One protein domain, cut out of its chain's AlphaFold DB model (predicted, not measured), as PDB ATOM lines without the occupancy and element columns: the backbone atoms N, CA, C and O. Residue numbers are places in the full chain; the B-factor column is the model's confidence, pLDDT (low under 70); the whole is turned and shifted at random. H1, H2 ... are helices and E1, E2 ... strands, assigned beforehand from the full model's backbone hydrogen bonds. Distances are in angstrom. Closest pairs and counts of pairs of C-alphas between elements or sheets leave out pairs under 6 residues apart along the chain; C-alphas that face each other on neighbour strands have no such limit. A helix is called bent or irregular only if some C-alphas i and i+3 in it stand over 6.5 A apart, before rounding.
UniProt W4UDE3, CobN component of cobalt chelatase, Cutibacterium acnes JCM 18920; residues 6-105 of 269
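This is residues 6 to 105 of the 269 residues of the protein "CobN component of cobalt chelatase" of Cutibacterium acnes JCM 18920 (UniProt W4UDE3). A small three-stranded sheet, E1 E2 E3, forms the middle of a loose, elongated model, with the long helix H4 and the shorter H3 at its two sides, running from it toward one end, while the long loop of residues 67 to 81 reaches out past the other end. The short H2 packs on the sheet by E2, and H1 lies far off, near the end toward which H4 runs, touching no helix. The printed part has 100 residues, with four named helices and three named strands in the order H1 E1 H2 H3 E2 E3 H4; the sheet, E1 E2 E3, is mixed and the class is mostly helix. The radius of gyration of the C-alphas is 16.8 A, loose, and the spans are 51 by 32 by 31 A.

Find C-alpha 6 at (65.187, 53.737, -44.727); from there H1 runs through residues 6 to 15, 14.4 A. E1 is residues 23 to 25, 6.4 A, and H2 is residues 30 to 35, 8.7 A. Next come H3, residues 42 to 54, 16.8 A, and E2, residues 62 to 66, 11.3 A, beginning at C-alpha 62, (42.512, 47.795, -26.492). E3 is residues 82 to 84, 7.0 A. H4, residues 86 to 104, runs 26.6 A to C-alpha 104 at (63.871, 31.824, -26.098).

Look first at the inner strand E2. E1 is its parallel neighbour at 20 degrees, with N 25 and O 64 2.9 A apart, within hydrogen-bond range. E2 and E3 are an antiparallel hairpin at 141 degrees, with N 65 and O 83 at 2.9 A. E1, H2 with H3, and E2 make a strand-helix-strand unit, two parallel strands with helices between, and its crossover is right-handed. H2 is on the sheet at a height of 9.0 A, across the strands at 72 degrees to E1 on the local plane; its closest C-alphas to E2 are those of Glu 30 and Ala 65, 5.6 A. H3 only grazes the sheet with residues 44 to 49, and H4 with residues 86 to 93; the closest C-alphas of H4 and E2 are those of Ile 63 and Ile 89, 5.1 A. H3 and H4 are apart, and H1 is not on the sheet. H3 is irregular, only just, with C-alphas 48 and 51 6.52 A apart. Every O i to N i+4 pair is within hydrogen-bond range in H1, H2 and H4; in H3 6 of 9 are.

The C-alphas of Gly 76 and Thr 105, the two farthest apart, are 54.5 A from each other. The printed part has no cut. The link from E2 to E3, 15 residues, is long; within it residues 70 to 71 pair antiparallel with 78 to 79. Mean pLDDT of the printed part is 92.5, and no printed residue is under 70.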
ATOM      1  N   ASP A   6      64.037  54.632 -44.632       89.00
ATOM      2  CA  ASP A   6      65.187  53.737 -44.727       89.00
ATOM      3  C   ASP A   6      65.922  53.677 -43.388       89.00
ATOM      4  O   ASP A   6      66.206  52.584 -42.885       89.00
ATOM      5  N   SER A   7      66.133  54.832 -42.748       89.69
ATOM      6  CA  SER A   7      66.721  54.895 -41.404       89.69
ATOM      7  C   SER A   7      65.856  54.169 -40.369       89.69
ATOM      8  O   SER A   7      66.379  53.436 -39.524       89.69
ATOM      9  N   SER A   8      64.535  54.345 -40.429       85.75
ATOM     10  CA  SER A   8      63.603  53.709 -39.485       85.75
ATOM     11  C   SER A   8      63.584  52.192 -39.682       85.75
ATOM     12  O   SER A   8      63.739  51.428 -38.731       85.75
ATOM     13  N   THR A   9      63.517  51.741 -40.935       86.62
ATOM     14  CA  THR A   9      63.571  50.317 -41.288       86.62
ATOM     15  C   THR A   9      64.893  49.682 -40.858       86.62
ATOM     16  O   THR A   9      64.898  48.574 -40.318       86.62
ATOM     17  N   ALA A  10      66.022  50.369 -41.064       90.62
ATOM     18  CA  ALA A  10      67.334  49.895 -40.633       90.62
ATOM     19  C   ALA A  10      67.412  49.751 -39.105       90.62
ATOM     20  O   ALA A  10      67.876  48.719 -38.610       90.62
ATOM     21  N   MET A  11      66.892  50.732 -38.359       90.38
ATOM     22  CA  MET A  11      66.798  50.665 -36.900       90.38
ATOM     23  C   MET A  11      65.976  49.450 -36.453       90.38
ATOM     24  O   MET A  11      66.466  48.644 -35.659       90.38
ATOM     25  N   LEU A  12      64.762  49.270 -36.980       88.88
ATOM     26  CA  LEU A  12      63.888  48.162 -36.583       88.88
ATOM     27  C   LEU A  12      64.497  46.793 -36.925       88.88
ATOM     28  O   LEU A  12      64.473  45.878 -36.098       88.88
ATOM     29  N   LYS A  13      65.136  46.669 -38.095       90.06
ATOM     30  CA  LYS A  13      65.885  45.462 -38.481       90.06
ATOM     31  C   LYS A  13      67.058  45.178 -37.541       90.06
ATOM     32  O   LYS A  13      67.320  44.013 -37.262       90.06
ATOM     33  N   SER A  14      67.739  46.210 -37.034       94.06
ATOM     34  CA  SER A  14      68.848  46.038 -36.084       94.06
ATOM     35  C   SER A  14      68.391  45.522 -34.714       94.06
ATOM     36  O   SER A  14      69.092  44.723 -34.098       94.06
ATOM     37  N   ILE A  15      67.197  45.926 -34.263       92.38
ATOM     38  CA  ILE A  15      66.591  45.440 -33.015       92.38
ATOM     39  C   ILE A  15      66.158  43.976 -33.167       92.38
ATOM     40  O   ILE A  15      66.296  43.193 -32.228       92.38
ATOM     41  N   ASN A  16      65.651  43.605 -34.351       91.25
ATOM     42  CA  ASN A  16      65.240  42.241 -34.699       91.25
ATOM     43  C   ASN A  16      64.279  41.609 -33.668       91.25
ATOM     44  O   ASN A  16      64.391  40.433 -33.310       91.25
ATOM     45  N   ALA A  17      63.331  42.405 -33.170       91.31
ATOM     46  CA  ALA A  17      62.316  41.974 -32.218       91.31
ATOM     47  C   ALA A  17      60.910  42.340 -32.716       91.31
ATOM     48  O   ALA A  17      60.754  43.343 -33.413       91.31
ATOM     49  N   PRO A  18      59.871  41.565 -32.353       92.06
ATOM     50  CA  PRO A  18      58.493  41.947 -32.634       92.06
ATOM     51  C   PRO A  18      58.137  43.262 -31.939       92.06
ATOM     52  O   PRO A  18      58.355  43.401 -30.734       92.06
ATOM     53  N   ILE A  19      57.530  44.188 -32.677       92.44
ATOM     54  CA  ILE A  19      56.992  45.433 -32.126       92.44
ATOM     55  C   ILE A  19      55.520  45.193 -31.818       92.44
ATOM     56  O   ILE A  19      54.765  44.762 -32.687       92.44
ATOM     57  N   MET A  20      55.111  45.430 -30.574       93.62
ATOM     58  CA  MET A  20      53.711  45.315 -30.179       93.62
ATOM     59  C   MET A  20      53.092  46.687 -29.959       93.62
ATOM     60  O   MET A  20      53.652  47.491 -29.214       93.62
ATOM     61  N   HIS A  21      51.926  46.921 -30.554       94.75
ATOM     62  CA  HIS A  21      51.219  48.197 -30.491       94.75
ATOM     63  C   HIS A  21      49.809  47.997 -29.910       94.75
ATOM     64  O   HIS A  21      48.861  47.750 -30.654       94.75
ATOM     65  N   PRO A  22      49.639  48.054 -28.575       95.50
ATOM     66  CA  PRO A  22      48.315  47.981 -27.980       95.50
ATOM     67  C   PRO A  22      47.530  49.270 -28.250       95.50
ATOM     68  O   PRO A  22      48.099  50.356 -28.349       95.50
ATOM     69  N   LEU A  23      46.206  49.158 -28.301       94.81
ATOM     70  CA  LEU A  23      45.322  50.283 -28.581       94.81
ATOM     71  C   LEU A  23      44.934  51.009 -27.290       94.81
ATOM     72  O   LEU A  23      44.678  50.392 -26.250       94.81
ATOM     73  N   ILE A  24      44.844  52.332 -27.383       94.06
ATOM     74  CA  ILE A  24      44.413  53.212 -26.298       94.06
ATOM     75  C   ILE A  24      43.153  53.932 -26.772       94.06
ATOM     76  O   ILE A  24      43.229  54.797 -27.640       94.06
ATOM     77  N   LEU A  25      41.999  53.590 -26.198       93.56
ATOM     78  CA  LEU A  25      40.708  54.163 -26.581       93.56
ATOM     79  C   LEU A  25      40.593  55.585 -26.024       93.56
ATOM     80  O   LEU A  25      40.081  55.826 -24.931       93.56
ATOM     81  N   SER A  26      41.129  56.537 -26.782       90.00
ATOM     82  CA  SER A  26      41.274  57.935 -26.367       90.00
ATOM     83  C   SER A  26      39.960  58.719 -26.377       90.00
ATOM     84  O   SER A  26      39.875  59.792 -25.780       90.00
ATOM     85  N   ARG A  27      38.938  58.194 -27.063       89.75
ATOM     86  CA  ARG A  27      37.643  58.862 -27.256       89.75
ATOM     87  C   ARG A  27      36.441  58.090 -26.730       89.75
ATOM     88  O   ARG A  27      35.342  58.636 -26.737       89.75
ATOM     89  N   TYR A  28      36.643  56.849 -26.305       91.81
ATOM     90  CA  TYR A  28      35.568  55.939 -25.939       91.81
ATOM     91  C   TYR A  28      35.787  55.383 -24.545       91.81
ATOM     92  O   TYR A  28      36.923  55.133 -24.134       91.81
ATOM     93  N   THR A  29      34.685  55.155 -23.841       94.94
ATOM     94  CA  THR A  29      34.697  54.362 -22.617       94.94
ATOM     95  C   THR A  29      34.734  52.873 -22.935       94.94
ATOM     96  O   THR A  29      34.352  52.444 -24.025       94.94
ATOM     97  N   GLU A  30      35.173  52.054 -21.975       95.25
ATOM     98  CA  GLU A  30      35.143  50.591 -22.127       95.25
ATOM     99  C   GLU A  30      33.724  50.096 -22.453       95.25
ATOM    100  O   GLU A  30      33.544  49.189 -23.266       95.25
ATOM    101  N   LYS A  31      32.700  50.719 -21.856       95.19
ATOM    102  CA  LYS A  31      31.298  50.398 -22.127       95.19
ATOM    103  C   LYS A  31      30.928  50.687 -23.583       95.19
ATOM    104  O   LYS A  31      30.431  49.795 -24.264       95.19
ATOM    105  N   GLN A  32      31.215  51.897 -24.066       94.56
ATOM    106  CA  GLN A  32      30.932  52.289 -25.451       94.56
ATOM    107  C   GLN A  32      31.640  51.376 -26.458       94.56
ATOM    108  O   GLN A  32      31.056  51.006 -27.472       94.56
ATOM    109  N   TRP A  33      32.881  50.987 -26.165       94.12
ATOM    110  CA  TRP A  33      33.630  50.046 -26.990       94.12
ATOM    111  C   TRP A  33      32.982  48.655 -27.026       94.12
ATOM    112  O   TRP A  33      32.794  48.109 -28.110       94.12
ATOM    113  N   ASN A  34      32.578  48.107 -25.874       92.31
ATOM    114  CA  ASN A  34      31.911  46.800 -25.799       92.31
ATOM    115  C   ASN A  34      30.539  46.776 -26.499       92.31
ATOM    116  O   ASN A  34      30.129  45.736 -27.007       92.31
ATOM    117  N   GLU A  35      29.822  47.900 -26.517       93.12
ATOM    118  CA  GLU A  35      28.513  48.030 -27.177       93.12
ATOM    119  C   GLU A  35      28.637  48.358 -28.681       93.12
ATOM    120  O   GLU A  35      27.667  48.239 -29.436       93.12
ATOM    121  N   SER A  36      29.827  48.753 -29.145       91.06
ATOM    122  CA  SER A  36      30.079  49.142 -30.533       91.06
ATOM    123  C   SER A  36      30.232  47.932 -31.451       91.06
ATOM    124  O   SER A  36      31.130  47.110 -31.285       91.06
ATOM    125  N   ARG A  37      29.434  47.884 -32.526       85.56
ATOM    126  CA  ARG A  37      29.616  46.889 -33.602       85.56
ATOM    127  C   ARG A  37      30.899  47.087 -34.413       85.56
ATOM    128  O   ARG A  37      31.383  46.133 -35.007       85.56
ATOM    129  N   HIS A  38      31.429  48.308 -34.455       85.44
ATOM    130  CA  HIS A  38      32.632  48.642 -35.226       85.44
ATOM    131  C   HIS A  38      33.911  48.578 -34.375       85.44
ATOM    132  O   HIS A  38      35.012  48.590 -34.918       85.44
ATOM    133  N   GLY A  39      33.785  48.528 -33.044       87.88
ATOM    134  CA  GLY A  39      34.906  48.635 -32.113       87.88
ATOM    135  C   GLY A  39      35.477  50.055 -32.053       87.88
ATOM    136  O   GLY A  39      35.216  50.769 -31.090       87.88
ATOM    137  N   LEU A  40      36.226  50.468 -33.081       88.38
ATOM    138  CA  LEU A  40      36.925  51.761 -33.157       88.38
ATOM    139  C   LEU A  40      36.220  52.766 -34.079       88.38
ATOM    140  O   LEU A  40      35.537  52.393 -35.035       88.38
ATOM    141  N   GLY A  41      36.440  54.060 -33.828       87.25
ATOM    142  CA  GLY A  41      36.053  55.126 -34.758       87.25
ATOM    143  C   GLY A  41      36.965  55.181 -35.993       87.25
ATOM    144  O   GLY A  41      38.133  54.812 -35.922       87.25
ATOM    145  N   GLN A  42      36.465  55.695 -37.124       86.69
ATOM    146  CA  GLN A  42      37.209  55.731 -38.401       86.69
ATOM    147  C   GLN A  42      38.591  56.403 -38.299       86.69
ATOM    148  O   GLN A  42      39.567  55.910 -38.862       86.69
ATOM    149  N   SER A  43      38.693  57.514 -37.563       86.94
ATOM    150  CA  SER A  43      39.966  58.215 -37.360       86.94
ATOM    151  C   SER A  43      40.947  57.427 -36.489       86.94
ATOM    152  O   SER A  43      42.149  57.458 -36.746       86.94
ATOM    153  N   GLU A  44      40.449  56.697 -35.486       88.50
ATOM    154  CA  GLU A  44      41.271  55.830 -34.639       88.50
ATOM    155  C   GLU A  44      41.755  54.599 -35.409       88.50
ATOM    156  O   GLU A  44      42.916  54.236 -35.263       88.50
ATOM    157  N   VAL A  45      40.940  54.015 -36.296       90.69
ATOM    158  CA  VAL A  45      41.379  52.919 -37.184       90.69
ATOM    159  C   VAL A  45      42.566  53.356 -38.044       90.69
ATOM    160  O   VAL A  45      43.564  52.644 -38.126       90.69
ATOM    161  N   MET A  46      42.495  54.544 -38.649       90.38
ATOM    162  CA  MET A  46      43.589  55.051 -39.479       90.38
ATOM    163  C   MET A  46      44.887  55.211 -38.672       90.38
ATOM    164  O   MET A  46      45.951  54.797 -39.118       90.38
ATOM    165  N   VAL A  47      44.810  55.810 -37.482       89.50
ATOM    166  CA  VAL A  47      46.006  56.194 -36.714       89.50
ATOM    167  C   VAL A  47      46.553  55.050 -35.858       89.50
ATOM    168  O   VAL A  47      47.767  54.922 -35.744       89.50
ATOM    169  N   MET A  48      45.688  54.247 -35.241       89.56
ATOM    170  CA  MET A  48      46.071  53.241 -34.241       89.56
ATOM    171  C   MET A  48      46.185  51.823 -34.809       89.56
ATOM    172  O   MET A  48      46.747  50.961 -34.142       89.56
ATOM    173  N   LEU A  49      45.641  51.567 -36.002       90.56
ATOM    174  CA  LEU A  49      45.669  50.244 -36.629       90.56
ATOM    175  C   LEU A  49      46.422  50.295 -37.962       90.56
ATOM    176  O   LEU A  49      47.492  49.712 -38.068       90.56
ATOM    177  N   MET A  50      45.948  51.081 -38.935       92.25
ATOM    178  CA  MET A  50      46.535  51.102 -40.283       92.25
ATOM    179  C   MET A  50      48.003  51.564 -40.297       92.25
ATOM    180  O   MET A  50      48.838  50.906 -40.911       92.25
ATOM    181  N   LEU A  51      48.337  52.689 -39.649       89.81
ATOM    182  CA  LEU A  51      49.723  53.184 -39.640       89.81
ATOM    183  C   LEU A  51      50.686  52.218 -38.912       89.81
ATOM    184  O   LEU A  51      51.704  51.870 -39.505       89.81
ATOM    185  N   PRO A  52      50.376  51.705 -37.702       90.81
ATOM    186  CA  PRO A  52      51.211  50.683 -37.065       90.81
ATOM    187  C   PRO A  52      51.334  49.375 -37.858       90.81
ATOM    188  O   PRO A  52      52.407  48.773 -37.854       90.81
ATOM    189  N   GLU A  53      50.280  48.930 -38.554       91.88
ATOM    190  CA  GLU A  53      50.347  47.754 -39.438       91.88
ATOM    191  C   GLU A  53      51.323  47.975 -40.602       91.88
ATOM    192  O   GLU A  53      52.082  47.065 -40.943       91.88
ATOM    193  N   MET A  54      51.370  49.186 -41.173       88.06
ATOM    194  CA  MET A  54      52.372  49.547 -42.187       88.06
ATOM    195  C   MET A  54      53.806  49.482 -41.641       88.06
ATOM    196  O   MET A  54      54.719  49.127 -42.386       88.06
ATOM    197  N   ASP A  55      53.995  49.753 -40.346       86.19
ATOM    198  CA  ASP A  55      55.280  49.608 -39.648       86.19
ATOM    199  C   ASP A  55      55.577  48.151 -39.215       86.19
ATOM    200  O   ASP A  55      56.642  47.866 -38.659       86.19
ATOM    201  N   GLY A  56      54.659  47.207 -39.459       88.62
ATOM    202  CA  GLY A  56      54.797  45.797 -39.077       88.62
ATOM    203  C   GLY A  56      54.550  45.515 -37.589       88.62
ATOM    204  O   GLY A  56      55.033  44.503 -37.066       88.62
ATOM    205  N   CYS A  57      53.834  46.405 -36.894       92.38
ATOM    206  CA  CYS A  57      53.415  46.184 -35.512       92.38
ATOM    207  C   CYS A  57      52.413  45.025 -35.396       92.38
ATOM    208  O   CYS A  57      51.788  44.613 -36.369       92.38
ATOM    209  N   LEU A  58      52.302  44.478 -34.183       92.94
ATOM    210  CA  LEU A  58      51.414  43.366 -33.852       92.94
ATOM    211  C   LEU A  58      50.589  43.656 -32.588       92.94
ATOM    212  O   LEU A  58      51.017  44.398 -31.700       92.94
ATOM    213  N   ALA A  59      49.515  42.884 -32.406       87.50
ATOM    214  CA  ALA A  59      48.767  42.751 -31.150       87.50
ATOM    215  C   ALA A  59      48.026  44.031 -30.719       87.50
ATOM    216  O   ALA A  59      48.139  44.489 -29.579       87.50
ATOM    217  N   GLU A  60      47.178  44.502 -31.628       89.25
ATOM    218  CA  GLU A  60      46.289  45.663 -31.572       89.25
ATOM    219  C   GLU A  60      45.112  45.413 -30.605       89.25
ATOM    220  O   GLU A  60      43.941  45.340 -30.977       89.25
ATOM    221  N   ILE A  61      45.423  45.203 -29.324       94.56
ATOM    222  CA  ILE A  61      44.444  44.935 -28.261       94.56
ATOM    223  C   ILE A  61      44.145  46.243 -27.511       94.56
ATOM    224  O   ILE A  61      45.091  46.869 -27.037       94.56
ATOM    225  N   PRO A  62      42.870  46.644 -27.324       95.12
ATOM    226  CA  PRO A  62      42.512  47.795 -26.492       95.12
ATOM    227  C   PRO A  62      42.834  47.556 -25.017       95.12
ATOM    228  O   PRO A  62      42.134  46.798 -24.356       95.12
ATOM    229  N   ILE A  63      43.891  48.179 -24.491       97.19
ATOM    230  CA  ILE A  63      44.347  47.959 -23.104       97.19
ATOM    231  C   ILE A  63      43.890  49.036 -22.123       97.19
ATOM    232  O   ILE A  63      44.041  48.855 -20.916       97.19
ATOM    233  N   ALA A  64      43.370  50.155 -22.621       96.88
ATOM    234  CA  ALA A  64      42.929  51.276 -21.808       96.88
ATOM    235  C   ALA A  64      41.834  52.074 -22.526       96.88
ATOM    236  O   ALA A  64      41.790  52.091 -23.759       96.88
ATOM    237  N   ALA A  65      40.975  52.740 -21.756       96.69
ATOM    238  CA  ALA A  65      39.870  53.555 -22.252       96.69
ATOM    239  C   ALA A  65      39.650  54.808 -21.404       96.69
ATOM    240  O   ALA A  65      40.091  54.866 -20.255       96.69
ATOM    241  N   MET A  66      38.971  55.813 -21.959       96.31
ATOM    242  CA  MET A  66      38.533  56.960 -21.164       96.31
ATOM    243  C   MET A  66      37.482  56.550 -20.137       96.31
ATOM    244  O   MET A  66      36.618  55.716 -20.397       96.31
ATOM    245  N   THR A  67      37.500  57.195 -18.977       96.38
ATOM    246  CA  THR A  67      36.337  57.212 -18.090       96.38
ATOM    247  C   THR A  67      35.241  58.111 -18.649       96.38
ATOM    248  O   THR A  67      35.505  59.047 -19.413       96.38
ATOM    249  N   GLU A  68      34.014  57.892 -18.179       94.06
ATOM    250  CA  GLU A  68      32.963  58.898 -18.321       94.06
ATOM    251  C   GLU A  68      33.448  60.246 -17.747       94.06
ATOM    252  O   GLU A  68      34.197  60.252 -16.757       94.06
ATOM    253  N   PRO A  69      33.071  61.383 -18.359       93.06
ATOM    254  CA  PRO A  69      33.422  62.696 -17.840       93.06
ATOM    255  C   PRO A  69      32.903  62.869 -16.411       93.06
ATOM    256  O   PRO A  69      31.707  62.741 -16.150       93.06
ATOM    257  N   ALA A  70      33.805  63.186 -15.488       91.38
ATOM    258  CA  ALA A  70      33.479  63.410 -14.088       91.38
ATOM    259  C   ALA A  70      33.954  64.798 -13.657       91.38
ATOM    260  O   ALA A  70      35.046  65.245 -14.023       91.38
ATOM    261  N   GLN A  71      33.128  65.489 -12.874       92.06
ATOM    262  CA  GLN A  71      33.509  66.768 -12.295       92.06
ATOM    263  C   GLN A  71      34.443  66.540 -11.108       92.06
ATOM    264  O   GLN A  71      34.112  65.826 -10.161       92.06
ATOM    265  N   ASN A  72      35.609  67.172 -11.146       87.69
ATOM    266  CA  ASN A  72      36.508  67.214 -10.009       87.69
ATOM    267  C   ASN A  72      35.897  68.108  -8.919       87.69
ATOM    268  O   ASN A  72      35.644  69.290  -9.144       87.69
ATOM    269  N   THR A  73      35.676  67.552  -7.730       87.56
ATOM    270  CA  THR A  73      35.021  68.251  -6.614       87.56
ATOM    271  C   THR A  73      35.847  69.398  -6.033       87.56
ATOM    272  O   THR A  73      35.272  70.316  -5.455       87.56
ATOM    273  N   ALA A  74      37.172  69.378  -6.192       88.50
ATOM    274  CA  ALA A  74      38.064  70.416  -5.683       88.50
ATOM    275  C   ALA A  74      38.225  71.596  -6.654       88.50
ATOM    276  O   ALA A  74      38.383  72.730  -6.213       88.50
ATOM    277  N   THR A  75      38.195  71.348  -7.969       90.00
ATOM    278  CA  THR A  75      38.440  72.388  -8.990       90.00
ATOM    279  C   THR A  75      37.196  72.792  -9.777       90.00
ATOM    280  O   THR A  75      37.219  73.799 -10.478       90.00
ATOM    281  N   GLY A  76      36.117  72.007  -9.708       91.44
ATOM    282  CA  GLY A  76      34.906  72.193 -10.510       91.44
ATOM    283  C   GLY A  76      35.064  71.832 -11.992       91.44
ATOM    284  O   GLY A  76      34.093  71.936 -12.739       91.44
ATOM    285  N   VAL A  77      36.252  71.395 -12.429       93.12
ATOM    286  CA  VAL A  77      36.551  71.072 -13.832       93.12
ATOM    287  C   VAL A  77      36.052  69.671 -14.172       93.12
ATOM    288  O   VAL A  77      36.286  68.725 -13.423       93.12
ATOM    289  N   VAL A  78      35.391  69.526 -15.320       92.56
ATOM    290  CA  VAL A  78      34.992  68.221 -15.859       92.56
ATOM    291  C   VAL A  78      36.154  67.623 -16.644       92.56
ATOM    292  O   VAL A  78      36.661  68.241 -17.579       92.56
ATOM    293  N   THR A  79      36.568  66.417 -16.266       91.81
ATOM    294  CA  THR A  79      37.671  65.698 -16.913       91.81
ATOM    295  C   THR A  79      37.319  64.233 -17.122       91.81
ATOM    296  O   THR A  79      36.584  63.647 -16.327       91.81
ATOM    297  N   SER A  80      37.900  63.636 -18.156       92.94
ATOM    298  CA  SER A  80      37.991  62.187 -18.324       92.94
ATOM    299  C   SER A  80      39.443  61.772 -18.137       92.94
ATOM    300  O   SER A  80      40.354  62.526 -18.490       92.94
ATOM    301  N   VAL A  81      39.664  60.584 -17.584       94.25
ATOM    302  CA  VAL A  81      41.008  60.036 -17.381       94.25
ATOM    303  C   VAL A  81      41.162  58.720 -18.126       94.25
ATOM    304  O   VAL A  81      40.208  57.954 -18.256       94.25
ATOM    305  N   LEU A  82      42.372  58.455 -18.619       96.38
ATOM    306  CA  LEU A  82      42.703  57.166 -19.214       96.38
ATOM    307  C   LEU A  82      42.840  56.121 -18.111       96.38
ATOM    308  O   LEU A  82      43.689  56.274 -17.232       96.38
ATOM    309  N   VAL A  83      42.057  55.048 -18.185       97.31
ATOM    310  CA  VAL A  83      42.136  53.935 -17.235       97.31
ATOM    311  C   VAL A  83      42.432  52.607 -17.936       97.31
ATOM    312  O   VAL A  83      41.912  52.353 -19.024       97.31
ATOM    313  N   PRO A  84      43.266  51.748 -17.328       97.75
ATOM    314  CA  PRO A  84      43.474  50.366 -17.752       97.75
ATOM    315  C   PRO A  84      42.179  49.557 -17.900       97.75
ATOM    316  O   PRO A  84      41.284  49.682 -17.070       97.75
ATOM    317  N   ILE A  85      42.142  48.640 -18.872       97.81
ATOM    318  CA  ILE A  85      41.157  47.553 -18.972       97.81
ATOM    319  C   ILE A  85      41.857  46.250 -18.541       97.81
ATOM    320  O   ILE A  85      42.543  45.620 -19.357       97.81
ATOM    321  N   PRO A  86      41.721  45.804 -17.274       97.31
ATOM    322  CA  PRO A  86      42.577  44.754 -16.711       97.31
ATOM    323  C   PRO A  86      42.566  43.439 -17.502       97.31
ATOM    324  O   PRO A  86      43.620  42.863 -17.774       97.31
ATOM    325  N   LYS A  87      41.386  42.987 -17.951       95.31
ATOM    326  CA  LYS A  87      41.244  41.752 -18.746       95.31
ATOM    327  C   LYS A  87      42.004  41.826 -20.075       95.31
ATOM    328  O   LYS A  87      42.542  40.816 -20.535       95.31
ATOM    329  N   GLN A  88      42.050  43.004 -20.696       96.81
ATOM    330  CA  GLN A  88      42.739  43.200 -21.969       96.81
ATOM    331  C   GLN A  88      44.243  43.367 -21.787       96.81
ATOM    332  O   GLN A  88      44.999  42.824 -22.590       96.81
ATOM    333  N   ILE A  89      44.688  44.009 -20.702       97.56
ATOM    334  CA  ILE A  89      46.106  44.020 -20.322       97.56
ATOM    335  C   ILE A  89      46.615  42.596 -20.132       97.56
ATOM    336  O   ILE A  89      47.649  42.246 -20.692       97.56
ATOM    337  N   GLU A  90      45.872  41.742 -19.427       97.31
ATOM    338  CA  GLU A  90      46.274  40.345 -19.247       97.31
ATOM    339  C   GLU A  90      46.310  39.586 -20.586       97.31
ATOM    340  O   GLU A  90      47.223  38.801 -20.860       97.31
ATOM    341  N   ARG A  91      45.346  39.846 -21.483       95.69
ATOM    342  CA  ARG A  91      45.355  39.290 -22.846       95.69
ATOM    343  C   ARG A  91      46.583  39.747 -23.638       95.69
ATOM    344  O   ARG A  91      47.212  38.912 -24.289       95.69
ATOM    345  N   PHE A  92      46.935  41.027 -23.567       97.62
ATOM    346  CA  PHE A  92      48.117  41.591 -24.215       97.62
ATOM    347  C   PHE A  92      49.408  41.014 -23.622       97.62
ATOM    348  O   PHE A  92      50.248  40.493 -24.355       97.62
ATOM    349  N   ALA A  93      49.519  40.955 -22.293       97.25
ATOM    350  CA  ALA A  93      50.648  40.353 -21.590       97.25
ATOM    351  C   ALA A  93      50.841  38.871 -21.959       97.25
ATOM    352  O   ALA A  93      51.974  38.412 -22.109       97.25
ATOM    353  N   ARG A  94      49.762  38.101 -22.171       95.94
ATOM    354  CA  ARG A  94      49.858  36.731 -22.712       95.94
ATOM    355  C   ARG A  94      50.435  36.691 -24.128       95.94
ATOM    356  O   ARG A  94      51.241  35.806 -24.410       95.94
ATOM    357  N   ARG A  95      50.081  37.638 -25.008       95.88
ATOM    358  CA  ARG A  95      50.677  37.740 -26.356       95.88
ATOM    359  C   ARG A  95      52.168  38.066 -26.278       95.88
ATOM    360  O   ARG A  95      52.954  37.379 -26.931       95.88
ATOM    361  N   VAL A  96      52.561  39.023 -25.432       96.31
ATOM    362  CA  VAL A  96      53.974  39.367 -25.176       96.31
ATOM    363  C   VAL A  96      54.745  38.142 -24.678       96.31
ATOM    364  O   VAL A  96      55.756  37.763 -25.270       96.31
ATOM    365  N   ARG A  97      54.232  37.453 -23.649       96.50
ATOM    366  CA  ARG A  97      54.841  36.220 -23.116       96.50
ATOM    367  C   ARG A  97      54.974  35.130 -24.178       96.50
ATOM    368  O   ARG A  97      55.995  34.449 -24.213       96.50
ATOM    369  N   GLY A  98      53.989  34.986 -25.065       94.94
ATOM    370  CA  GLY A  98      54.056  34.061 -26.197       94.94
ATOM    371  C   GLY A  98      55.203  34.374 -27.165       94.94
ATOM    372  O   GLY A  98      55.931  33.460 -27.556       94.94
ATOM    373  N   GLN A  99      55.413  35.653 -27.504       94.75
ATOM    374  CA  GLN A  99      56.535  36.072 -28.355       94.75
ATOM    375  C   GLN A  99      57.888  35.844 -27.683       94.75
ATOM    376  O   GLN A  99      58.802  35.304 -28.310       94.75
ATOM    377  N   LEU A 100      57.999  36.193 -26.397       95.19
ATOM    378  CA  LEU A 100      59.212  35.955 -25.615       95.19
ATOM    379  C   LEU A 100      59.529  34.461 -25.549       95.19
ATOM    380  O   LEU A 100      60.637  34.066 -25.910       95.19
ATOM    381  N   ARG A 101      58.539  33.622 -25.219       96.06
ATOM    382  CA  ARG A 101      58.678  32.159 -25.238       96.06
ATOM    383  C   ARG A 101      59.172  31.672 -26.599       96.06
ATOM    384  O   ARG A 101      60.167  30.968 -26.666       96.06
ATOM    385  N   ARG A 102      58.550  32.103 -27.704       94.56
ATOM    386  CA  ARG A 102      58.984  31.730 -29.064       94.56
ATOM    387  C   ARG A 102      60.445  32.112 -29.341       94.56
ATOM    388  O   ARG A 102      61.130  31.378 -30.056       94.56
ATOM    389  N   SER A 103      60.895  33.262 -28.836       93.38
ATOM    390  CA  SER A 103      62.266  33.746 -29.035       93.38
ATOM    391  C   SER A 103      63.304  32.972 -28.216       93.38
ATOM    392  O   SER A 103      64.409  32.765 -28.704       93.38
ATOM    393  N   THR A 104      62.942  32.494 -27.022       95.38
ATOM    394  CA  THR A 104      63.871  31.824 -26.098       95.38
ATOM    395  C   THR A 104      63.833  30.298 -26.174       95.38
ATOM    396  O   THR A 104      64.807  29.653 -25.796       95.38
ATOM    397  N   THR A 105      62.748  29.692 -26.667       97.56
ATOM    398  CA  THR A 105      62.658  28.233 -26.824       97.56
ATOM    399  C   THR A 105      63.653  27.737 -27.888       97.56
ATOM    400  O   THR A 105      63.642  28.259 -29.005       97.56
TER     401      THR A 105